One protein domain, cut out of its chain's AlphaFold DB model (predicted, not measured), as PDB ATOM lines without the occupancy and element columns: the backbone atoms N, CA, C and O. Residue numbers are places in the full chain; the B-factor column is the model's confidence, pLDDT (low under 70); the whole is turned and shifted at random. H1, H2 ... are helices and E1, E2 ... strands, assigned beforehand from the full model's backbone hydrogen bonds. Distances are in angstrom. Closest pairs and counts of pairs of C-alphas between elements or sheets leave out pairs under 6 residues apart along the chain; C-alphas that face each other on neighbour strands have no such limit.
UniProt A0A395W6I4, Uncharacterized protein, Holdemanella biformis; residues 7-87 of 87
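Overview. This is residues 7 to 87 of the 87 residues of an uncharacterized protein of Holdemanella biformis (UniProt A0A395W6I4). One twisted wall of seven strands zigzags from E1 to E7, and a single helix, H1, folds back over one face at the E7 end. The other face is bare, and so is the stretch of sheet from E1 to E4. The printed part has 81 residues, with seven named strands followed by one named helix; the sheet order is E1, E2, E3, E4, E5, E6, E7, all antiparallel, and the class is mostly strand. The whole is only just loose, close to compact, with a radius of gyration of the C-alphas of 14.1 A and spans of 43 by 32 by 21 A.

Along the chain. Find C-alpha 7 at (169.303, 204.199, 156.428); there E1 begins and runs through residues 7 to 11. Go on to E2, residues 14 to 21, 20.9 A from first to last C-alpha, then to E3, residues 27 to 34, 21.2 A. E4, residues 38 to 45, begins with C-alpha 38 at (152.593, 203.579, 153.100) and measures 21.4 A. After it come E5, residues 51 to 56, E6, residues 61 to 66, 16.4 A, and E7, residues 69 to 73. H1, residues 76 to 85, is 14.3 A long and ends with C-alpha 85 at (153.574, 177.413, 172.263).

Arrangement. Begin at E1, an edge strand. The seven strands form a meander, each the antiparallel neighbour of the one before, and each pair in turn is a hairpin. E1 and E2 run at 162 degrees, with N 9 and O 17 2.8 A apart. For E2 and E3, at 165 degrees, look at N 18 and O 31, 2.8 A; for E3 and E4, at 159 degrees, at N 32 and O 41, 2.8 A. E4 and E5 stand at 163 degrees, with N 44 and O 53 at 2.8 A. E5 and E6 stand at 173 degrees, with N 54 and O 63 at 2.8 A. E6 and the other edge strand, E7, stand at 161 degrees, with N 64 and O 71 at 2.8 A. H1 is on one face of this sheet, which gives two layers, a sheet and a helix on one face of it. Its height over the sheet is 10.0 A; it lies over E6 and E7 and runs along the strands, at 13 degrees to E7 on the local plane. The closest C-alphas of E7 and H1 are those of Tyr 73 and Phe 79, 5.6 A apart; those of E6 and H1 are Phe 62 and Phe 79, 6.6 A. In H1 every O i to N i+4 pair is within hydrogen-bond range.

Size, cuts and confidence. The two C-alphas farthest apart are those of Asp 12 and Arg 85, at 44.7 A. The printed part has no cut, and each link between named elements is tight. It ends at residue 87, the chain's last. The mean pLDDT of the printed part is 93.3, and no printed residue is under 70.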
ATOM      1  N   VAL A   7     168.950 203.766 157.786       97.75
ATOM      2  CA  VAL A   7     169.303 204.199 156.428       97.75
ATOM      3  C   VAL A   7     168.050 204.133 155.561       97.75
ATOM      4  O   VAL A   7     167.486 203.057 155.390       97.75
ATOM      5  N   ALA A   8     167.616 205.279 155.037       98.06
ATOM      6  CA  ALA A   8     166.506 205.370 154.091       98.06
ATOM      7  C   ALA A   8     167.037 205.315 152.653       98.06
ATOM      8  O   ALA A   8     168.009 206.002 152.326       98.06
ATOM      9  N   TRP A   9     166.392 204.513 151.813       98.12
ATOM     10  CA  TRP A   9     166.727 204.316 150.409       98.12
ATOM     11  C   TRP A   9     165.703 205.055 149.558       98.12
ATOM     12  O   TRP A   9     164.512 204.751 149.604       98.12
ATOM     13  N   ILE A  10     166.177 206.054 148.815       97.81
ATOM     14  CA  ILE A  10     165.328 206.968 148.054       97.81
ATOM     15  C   ILE A  10     165.570 206.756 146.563       97.81
ATOM     16  O   ILE A  10     166.710 206.844 146.110       97.81
ATOM     17  N   GLU A  11     164.495 206.537 145.817       96.75
ATOM     18  CA  GLU A  11     164.479 206.464 144.357       96.75
ATOM     19  C   GLU A  11     163.401 207.424 143.847       96.75
ATOM     20  O   GLU A  11     162.303 207.461 144.394       96.75
ATOM     21  N   ASP A  12     163.750 208.293 142.895       95.81
ATOM     22  CA  ASP A  12     162.856 209.325 142.339       95.81
ATOM     23  C   ASP A  12     162.106 210.183 143.384       95.81
ATOM     24  O   ASP A  12     160.994 210.658 143.172       95.81
ATOM     25  N   GLY A  13     162.752 210.432 144.529       95.75
ATOM     26  CA  GLY A  13     162.191 211.222 145.630       95.75
ATOM     27  C   GLY A  13     161.301 210.431 146.595       95.75
ATOM     28  O   GLY A  13     160.871 210.986 147.608       95.75
ATOM     29  N   PHE A  14     161.081 209.141 146.341       97.25
ATOM     30  CA  PHE A  14     160.310 208.247 147.191       97.25
ATOM     31  C   PHE A  14     161.204 207.331 148.038       97.25
ATOM     32  O   PHE A  14     162.121 206.686 147.536       97.25
ATOM     33  N   ASN A  15     160.923 207.252 149.344       97.75
ATOM     34  CA  ASN A  15     161.570 206.301 150.248       97.75
ATOM     35  C   ASN A  15     160.858 204.943 150.194       97.75
ATOM     36  O   ASN A  15     159.881 204.734 150.912       97.75
ATOM     37  N   TYR A  16     161.365 204.016 149.385       97.56
ATOM     38  CA  TYR A  16     160.766 202.687 149.231       97.56
ATOM     39  C   TYR A  16     161.230 201.686 150.298       97.56
ATOM     40  O   TYR A  16     160.612 200.632 150.466       97.56
ATOM     41  N   LYS A  17     162.315 201.986 151.027       98.00
ATOM     42  CA  LYS A  17     162.936 201.053 151.973       98.00
ATOM     43  C   LYS A  17     163.717 201.783 153.067       98.00
ATOM     44  O   LYS A  17     164.571 202.611 152.771       98.00
ATOM     45  N   THR A  18     163.535 201.389 154.324       98.50
ATOM     46  CA  THR A  18     164.354 201.849 155.457       98.50
ATOM     47  C   THR A  18     164.982 200.654 156.172       98.50
ATOM     48  O   THR A  18     164.266 199.800 156.683       98.50
ATOM     49  N   ASP A  19     166.311 200.602 156.251       98.12
ATOM     50  CA  ASP A  19     167.047 199.617 157.057       98.12
ATOM     51  C   ASP A  19     167.321 200.166 158.461       98.12
ATOM     52  O   ASP A  19     167.713 201.326 158.597       98.12
ATOM     53  N   PHE A  20     167.176 199.331 159.491       97.81
ATOM     54  CA  PHE A  20     167.398 199.686 160.895       97.81
ATOM     55  C   PHE A  20     168.534 198.865 161.497       97.81
ATOM     56  O   PHE A  20     168.636 197.657 161.265       97.81
ATOM     57  N   TYR A  21     169.376 199.536 162.283       95.88
ATOM     58  CA  TYR A  21     170.629 198.990 162.800       95.88
ATOM     59  C   TYR A  21     170.692 199.089 164.321       95.88
ATOM     60  O   TYR A  21     170.217 200.064 164.913       95.88
ATOM     61  N   ASP A  22     171.256 198.065 164.948       92.56
ATOM     62  CA  ASP A  22     171.451 198.016 166.389       92.56
ATOM     63  C   ASP A  22     172.676 198.840 166.836       92.56
ATOM     64  O   ASP A  22     173.347 199.515 166.051       92.56
ATOM     65  N   VAL A  23     172.988 198.788 168.133       91.81
ATOM     66  CA  VAL A  23     174.133 199.510 168.715       91.81
ATOM     67  C   VAL A  23     175.496 199.002 168.228       91.81
ATOM     68  O   VAL A  23     176.492 199.708 168.398       91.81
ATOM     69  N   TYR A  24     175.544 197.814 167.623       91.00
ATOM     70  CA  TYR A  24     176.737 197.202 167.039       91.00
ATOM     71  C   TYR A  24     176.855 197.475 165.532       91.00
ATOM     72  O   TYR A  24     177.862 197.119 164.922       91.00
ATOM     73  N   GLY A  25     175.866 198.148 164.931       90.88
ATOM     74  CA  GLY A  25     175.823 198.424 163.499       90.88
ATOM     75  C   GLY A  25     175.363 197.230 162.662       90.88
ATOM     76  O   GLY A  25     175.602 197.218 161.455       90.88
ATOM     77  N   LEU A  26     174.706 196.240 163.274       92.62
ATOM     78  CA  LEU A  26     174.094 195.113 162.575       92.62
ATOM     79  C   LEU A  26     172.651 195.453 162.209       92.62
ATOM     80  O   LEU A  26     171.894 195.995 163.016       92.62
ATOM     81  N   LYS A  27     172.265 195.152 160.968       94.94
ATOM     82  CA  LYS A  27     170.898 195.372 160.492       94.94
ATOM     83  C   LYS A  27     169.979 194.310 161.098       94.94
ATOM     84  O   LYS A  27     170.178 193.132 160.824       94.94
ATOM     85  N   PHE A  28     168.950 194.722 161.838       95.44
ATOM     86  CA  PHE A  28     168.042 193.790 162.524       95.44
ATOM     87  C   PHE A  28     166.610 193.792 161.966       95.44
ATOM     88  O   PHE A  28     165.920 192.777 162.059       95.44
ATOM     89  N   PHE A  29     166.172 194.871 161.305       98.06
ATOM     90  CA  PHE A  29     164.963 194.846 160.474       98.06
ATOM     91  C   PHE A  29     164.990 195.875 159.338       98.06
ATOM     92  O   PHE A  29     165.774 196.825 159.342       98.06
ATOM     93  N   THR A  30     164.111 195.669 158.360       98.38
ATOM     94  CA  THR A  30     163.869 196.564 157.228       98.38
ATOM     95  C   THR A  30     162.372 196.820 157.109       98.38
ATOM     96  O   THR A  30     161.574 195.888 157.195       98.38
ATOM     97  N   GLU A  31     161.998 198.068 156.861       98.50
ATOM     98  CA  GLU A  31     160.651 198.456 156.445       98.50
ATOM     99  C   GLU A  31     160.630 198.739 154.942       98.50
ATOM    100  O   GLU A  31     161.524 199.414 154.432       98.50
ATOM    101  N   TYR A  32     159.607 198.248 154.248       98.12
ATOM    102  CA  TYR A  32     159.345 198.523 152.837       98.12
ATOM    103  C   TYR A  32     158.044 199.299 152.693       98.12
ATOM    104  O   TYR A  32     157.049 198.986 153.356       98.12
ATOM    105  N   TYR A  33     158.041 200.272 151.792       97.12
ATOM    106  CA  TYR A  33     156.927 201.188 151.606       97.12
ATOM    107  C   TYR A  33     156.448 201.191 150.159       97.12
ATOM    108  O   TYR A  33     157.221 201.018 149.221       97.12
ATOM    109  N   ASP A  34     155.158 201.447 150.004       94.81
ATOM    110  CA  ASP A  34     154.504 201.778 148.744       94.81
ATOM    111  C   ASP A  34     154.025 203.226 148.789       94.81
ATOM    112  O   ASP A  34     153.559 203.705 149.824       94.81
ATOM    113  N   GLU A  35     154.127 203.923 147.659       93.94
ATOM    114  CA  GLU A  35     153.788 205.345 147.557       93.94
ATOM    115  C   GLU A  35     152.347 205.666 147.962       93.94
ATOM    116  O   GLU A  35     152.065 206.766 148.434       93.94
ATOM    117  N   LYS A  36     151.418 204.724 147.770       93.06
ATOM    118  CA  LYS A  36     149.988 204.936 148.013       93.06
ATOM    119  C   LYS A  36     149.552 204.381 149.359       93.06
ATOM    120  O   LYS A  36     148.700 204.972 150.016       93.06
ATOM    121  N   LEU A  37     150.081 203.221 149.733       89.31
ATOM    122  CA  LEU A  37     149.644 202.459 150.902       89.31
ATOM    123  C   LEU A  37     150.480 202.757 152.153       89.31
ATOM    124  O   LEU A  37     150.041 202.438 153.256       89.31
ATOM    125  N   GLY A  38     151.655 203.373 152.004       94.19
ATOM    126  CA  GLY A  38     152.593 203.579 153.100       94.19
ATOM    127  C   GLY A  38     153.345 202.291 153.434       94.19
ATOM    128  O   GLY A  38     153.857 201.622 152.541       94.19
ATOM    129  N   LEU A  39     153.450 201.948 154.719       96.56
ATOM    130  CA  LEU A  39     154.197 200.774 155.177       96.56
ATOM    131  C   LEU A  39     153.539 199.471 154.688       96.56
ATOM    132  O   LEU A  39     152.425 199.137 155.085       96.56
ATOM    133  N   LEU A  40     154.248 198.720 153.846       96.00
ATOM    134  CA  LEU A  40     153.777 197.446 153.301       96.00
ATOM    135  C   LEU A  40     154.230 196.253 154.132       96.00
ATOM    136  O   LEU A  40     153.434 195.365 154.443       96.00
ATOM    137  N   LEU A  41     155.529 196.215 154.425       96.50
ATOM    138  CA  LEU A  41     156.214 195.033 154.921       96.50
ATOM    139  C   LEU A  41     157.281 195.440 155.931       96.50
ATOM    140  O   LEU A  41     158.081 196.333 155.658       96.50
ATOM    141  N   THR A  42     157.324 194.747 157.064       98.00
ATOM    142  CA  THR A  42     158.471 194.787 157.979       98.00
ATOM    143  C   THR A  42     159.100 193.406 158.036       98.00
ATOM    144  O   THR A  42     158.421 192.446 158.395       98.00
ATOM    145  N   THR A  43     160.386 193.309 157.713       97.62
ATOM    146  CA  THR A  43     161.139 192.049 157.717       97.62
ATOM    147  C   THR A  43     162.267 192.115 158.734       97.62
ATOM    148  O   THR A  43     163.052 193.061 158.727       97.62
ATOM    149  N   PHE A  44     162.351 191.103 159.591       97.25
ATOM    150  CA  PHE A  44     163.362 190.933 160.628       97.25
ATOM    151  C   PHE A  44     164.382 189.891 160.199       97.25
ATOM    152  O   PHE A  44     164.030 188.905 159.541       97.25
ATOM    153  N   TYR A  45     165.627 190.090 160.620       94.88
ATOM    154  CA  TYR A  45     166.746 189.251 160.217       94.88
ATOM    155  C   TYR A  45     167.522 188.720 161.421       94.88
ATOM    156  O   TYR A  45     167.560 189.345 162.480       94.88
ATOM    157  N   THR A  46     168.168 187.575 161.232       93.00
ATOM    158  CA  THR A  46     169.296 187.132 162.054       93.00
ATOM    159  C   THR A  46     170.553 187.964 161.775       93.00
ATOM    160  O   THR A  46     170.650 188.658 160.761       93.00
ATOM    161  N   ASP A  47     171.574 187.797 162.618       91.38
ATOM    162  CA  ASP A  47     172.896 188.413 162.435       91.38
ATOM    163  C   ASP A  47     173.596 187.979 161.131       91.38
ATOM    164  O   ASP A  47     174.378 188.740 160.562       91.38
ATOM    165  N   ASP A  48     173.297 186.777 160.613       91.00
ATOM    166  CA  ASP A  48     173.755 186.304 159.296       91.00
ATOM    167  C   ASP A  48     172.829 186.733 158.139       91.00
ATOM    168  O   ASP A  48     172.925 186.207 157.029       91.00
ATOM    169  N   ASN A  49     171.969 187.729 158.386       88.88
ATOM    170  CA  ASN A  49     171.081 188.381 157.424       88.88
ATOM    171  C   ASN A  49     170.055 187.429 156.772       88.88
ATOM    172  O   ASN A  49     169.632 187.650 155.635       88.88
ATOM    173  N   LYS A  50     169.635 186.376 157.487       92.31
ATOM    174  CA  LYS A  50     168.518 185.505 157.088       92.31
ATOM    175  C   LYS A  50     167.213 186.051 157.642       92.31
ATOM    176  O   LYS A  50     167.149 186.435 158.802       92.31
ATOM    177  N   GLU A  51     166.169 186.062 156.823       93.62
ATOM    178  CA  GLU A  51     164.832 186.465 157.264       93.62
ATOM    179  C   GLU A  51     164.285 185.479 158.301       93.62
ATOM    180  O   GLU A  51     164.359 184.268 158.095       93.62
ATOM    181  N   VAL A  52     163.712 186.000 159.388       94.75
ATOM    182  CA  VAL A  52     163.087 185.188 160.454       94.75
ATOM    183  C   VAL A  52     161.609 185.495 160.641       94.75
ATOM    184  O   VAL A  52     160.831 184.622 161.026       94.75
ATOM    185  N   LEU A  53     161.205 186.734 160.357       95.62
ATOM    186  CA  LEU A  53     159.828 187.188 160.464       95.62
ATOM    187  C   LEU A  53     159.566 188.266 159.417       95.62
ATOM    188  O   LEU A  53     160.315 189.233 159.333       95.62
ATOM    189  N   SER A  54     158.469 188.133 158.684       96.56
ATOM    190  CA  SER A  54     157.965 189.138 157.750       96.56
ATOM    191  C   SER A  54     156.507 189.453 158.079       96.56
ATOM    192  O   SER A  54     155.674 188.551 158.156       96.56
ATOM    193  N   ILE A  55     156.194 190.731 158.295       96.88
ATOM    194  CA  ILE A  55     154.857 191.226 158.647       96.88
ATOM    195  C   ILE A  55     154.291 191.994 157.459       96.88
ATOM    196  O   ILE A  55     154.771 193.078 157.137       96.88
ATOM    197  N   HIS A  56     153.253 191.455 156.826       95.81
ATOM    198  CA  HIS A  56     152.524 192.106 155.742       95.81
ATOM    199  C   HIS A  56     151.364 192.922 156.318       95.81
ATOM    200  O   HIS A  56     150.264 192.401 156.524       95.81
ATOM    201  N   HIS A  57     151.599 194.215 156.540       93.94
ATOM    202  CA  HIS A  57     150.692 195.106 157.278       93.94
ATOM    203  C   HIS A  57     149.309 195.246 156.642       93.94
ATOM    204  O   HIS A  57     148.314 195.330 157.350       93.94
ATOM    205  N   LYS A  58     149.221 195.208 155.308       90.38
ATOM    206  CA  LYS A  58     147.939 195.341 154.595       90.38
ATOM    207  C   LYS A  58     146.966 194.190 154.869       90.38
ATOM    208  O   LYS A  58     145.760 194.407 154.893       90.38
ATOM    209  N   ASN A  59     147.494 192.978 155.005       89.38
ATOM    210  CA  ASN A  59     146.689 191.760 155.110       89.38
ATOM    211  C   ASN A  59     146.714 191.171 156.527       89.38
ATOM    212  O   ASN A  59     146.132 190.114 156.732       89.38
ATOM    213  N   GLU A  60     147.427 191.809 157.462       89.56
ATOM    214  CA  GLU A  60     147.689 191.292 158.812       89.56
ATOM    215  C   GLU A  60     148.292 189.872 158.808       89.56
ATOM    216  O   GLU A  60     147.998 189.040 159.666       89.56
ATOM    217  N   VAL A  61     149.151 189.593 157.819       95.69
ATOM    218  CA  VAL A  61     149.801 188.286 157.644       95.69
ATOM    219  C   VAL A  61     151.206 188.304 158.238       95.69
ATOM    220  O   VAL A  61     151.985 189.222 157.984       95.69
ATOM    221  N   PHE A  62     151.547 187.249 158.974       96.56
ATOM    222  CA  PHE A  62     152.855 187.035 159.587       96.56
ATOM    223  C   PHE A  62     153.487 185.789 158.977       96.56
ATOM    224  O   PHE A  62     152.891 184.713 158.989       96.56
ATOM    225  N   ILE A  63     154.695 185.928 158.451       95.44
ATOM    226  CA  ILE A  63     155.465 184.834 157.868       95.44
ATOM    227  C   ILE A  63     156.666 184.589 158.767       95.44
ATOM    228  O   ILE A  63     157.527 185.455 158.883       95.44
ATOM    229  N   VAL A  64     156.717 183.426 159.408       94.88
ATOM    230  CA  VAL A  64     157.847 183.003 160.239       94.88
ATOM    231  C   VAL A  64     158.699 182.031 159.440       94.88
ATOM    232  O   VAL A  64     158.203 180.991 158.996       94.88
ATOM    233  N   THR A  65     159.979 182.356 159.296       91.06
ATOM    234  CA  THR A  65     160.955 181.529 158.584       91.06
ATOM    235  C   THR A  65     161.920 180.920 159.591       91.06
ATOM    236  O   THR A  65     162.611 181.623 160.322       91.06
ATOM    237  N   ASP A  66     161.963 179.593 159.621       82.50
ATOM    238  CA  ASP A  66     162.949 178.799 160.355       82.50
ATOM    239  C   ASP A  66     163.752 177.950 159.352       82.50
ATOM    240  O   ASP A  66     163.336 177.799 158.201       82.50
ATOM    241  N   GLN A  67     164.887 177.385 159.779       73.69
ATOM    242  CA  GLN A  67     165.945 176.756 158.973       73.69
ATOM    243  C   GLN A  67     165.463 175.833 157.838       73.69
ATOM    244  O   GLN A  67     166.193 175.670 156.867       73.69
ATOM    245  N   ASN A  68     164.255 175.257 157.929       70.12
ATOM    246  CA  ASN A  68     163.649 174.416 156.890       70.12
ATOM    247  C   ASN A  68     162.140 174.646 156.654       70.12
ATOM    248  O   ASN A  68     161.517 173.875 155.924       70.12
ATOM    249  N   CYS A  69     161.508 175.633 157.296       77.19
ATOM    250  CA  CYS A  69     160.050 175.772 157.264       77.19
ATOM    251  C   CYS A  69     159.623 177.239 157.223       77.19
ATOM    252  O   CYS A  69     160.113 178.060 157.990       77.19
ATOM    253  N   CYS A  70     158.665 177.538 156.347       88.75
ATOM    254  CA  CYS A  70     157.979 178.818 156.282       88.75
ATOM    255  C   CYS A  70     156.543 178.609 156.771       88.75
ATOM    256  O   CYS A  70     155.792 177.825 156.183       88.75
ATOM    257  N   LYS A  71     156.181 179.260 157.878       93.38
ATOM    258  CA  LYS A  71     154.832 179.208 158.450       93.38
ATOM    259  C   LYS A  71     154.150 180.546 158.244       93.38
ATOM    260  O   LYS A  71     154.737 181.589 158.515       93.38
ATOM    261  N   VAL A  72     152.904 180.499 157.786       95.25
ATOM    262  CA  VAL A  72     152.090 181.684 157.513       95.25
ATOM    263  C   VAL A  72     150.937 181.722 158.506       95.25
ATOM    264  O   VAL A  72     150.231 180.727 158.665       95.25
ATOM    265  N   TYR A  73     150.749 182.870 159.145       95.81
ATOM    266  CA  TYR A  73     149.666 183.151 160.083       95.81
ATOM    267  C   TYR A  73     148.860 184.327 159.545       95.81
ATOM    268  O   TYR A  73     149.442 185.328 159.127       95.81
ATOM    269  N   TYR A  74     147.534 184.216 159.551       94.88
ATOM    270  CA  TYR A  74     146.636 185.201 158.934       94.88
ATOM    271  C   TYR A  74     146.015 186.158 159.955       94.88
ATOM    272  O   TYR A  74     145.080 186.888 159.641       94.88
ATOM    273  N   SER A  75     146.506 186.135 161.195       92.75
ATOM    274  CA  SER A  75     146.162 187.122 162.211       92.75
ATOM    275  C   SER A  75     147.257 187.235 163.264       92.75
ATOM    276  O   SER A  75     148.009 186.288 163.518       92.75
ATOM    277  N   TYR A  76     147.287 188.378 163.951       92.31
ATOM    278  CA  TYR A  76     148.183 188.585 165.088       92.31
ATOM    279  C   TYR A  76     147.944 187.556 166.199       92.31
ATOM    280  O   TYR A  76     148.893 187.070 166.809       92.31
ATOM    281  N   LYS A  77     146.681 187.169 166.426       94.31
ATOM    282  CA  LYS A  77     146.324 186.153 167.421       94.31
ATOM    283  C   LYS A  77     146.962 184.800 167.103       94.31
ATOM    284  O   LYS A  77     147.602 184.226 167.970       94.31
ATOM    285  N   GLU A  78     146.816 184.310 165.870       94.25
ATOM    286  CA  GLU A  78     147.414 183.032 165.453       94.25
ATOM    287  C   GLU A  78     148.941 183.041 165.583       94.25
ATOM    288  O   GLU A  78     149.536 182.052 166.011       94.25
ATOM    289  N   PHE A  79     149.566 184.166 165.231       94.06
ATOM    290  CA  PHE A  79     151.002 184.355 165.381       94.06
ATOM    291  C   PHE A  79     151.432 184.301 166.855       94.06
ATOM    292  O   PHE A  79     152.342 183.547 167.197       94.06
ATOM    293  N   VAL A  80     150.762 185.046 167.740       94.00
ATOM    294  CA  VAL A  80     151.062 185.046 169.182       94.00
ATOM    295  C   VAL A  80     150.843 183.661 169.788       94.00
ATOM    296  O   VAL A  80     151.746 183.152 170.448       94.00
ATOM    297  N   ASP A  81     149.714 183.012 169.490       95.06
ATOM    298  CA  ASP A  81     149.406 181.656 169.964       95.06
ATOM    299  C   ASP A  81     150.507 180.657 169.560       95.06
ATOM    300  O   ASP A  81     150.823 179.725 170.301       95.06
ATOM    301  N   TYR A  82     151.111 180.827 168.379       91.25
ATOM    302  CA  TYR A  82     152.251 180.020 167.958       91.25
ATOM    303  C   TYR A  82     153.520 180.322 168.758       91.25
ATOM    304  O   TYR A  82     154.150 179.382 169.245       91.25
ATOM    305  N   ILE A  83     153.891 181.600 168.896       90.19
ATOM    306  CA  ILE A  83     155.094 182.016 169.633       90.19
ATOM    307  C   ILE A  83     155.028 181.552 171.092       90.19
ATOM    308  O   ILE A  83     156.018 181.060 171.629       90.19
ATOM    309  N   GLU A  84     153.858 181.641 171.722       92.62
ATOM    310  CA  GLU A  84     153.659 181.187 173.100       92.62
ATOM    311  C   GLU A  84     153.782 179.669 173.260       92.62
ATOM    312  O   GLU A  84     154.209 179.203 174.312       92.62
ATOM    313  N   ARG A  85     153.451 178.883 172.229       90.38
ATOM    314  CA  ARG A  85     153.574 177.413 172.263       90.38
ATOM    315  C   ARG A  85     154.995 176.901 172.076       90.38
ATOM    316  O   ARG A  85     155.261 175.756 172.430       90.38
ATOM    317  N   ILE A  86     155.865 177.690 171.449       84.69
ATOM    318  CA  ILE A  86     157.269 177.317 171.213       84.69
ATOM    319  C   ILE A  86     158.221 177.880 172.278       84.69
ATOM    320  O   ILE A  86     159.418 177.610 172.207       84.69
ATOM    321  N   ARG A  87     157.701 178.671 173.223       70.50
ATOM    322  CA  ARG A  87     158.431 179.183 174.384       70.50
ATOM    323  C   ARG A  87     158.469 178.152 175.508       70.50
ATOM    324  O   ARG A  87     159.521 178.097 176.180       70.50
TER     325      ARG A  87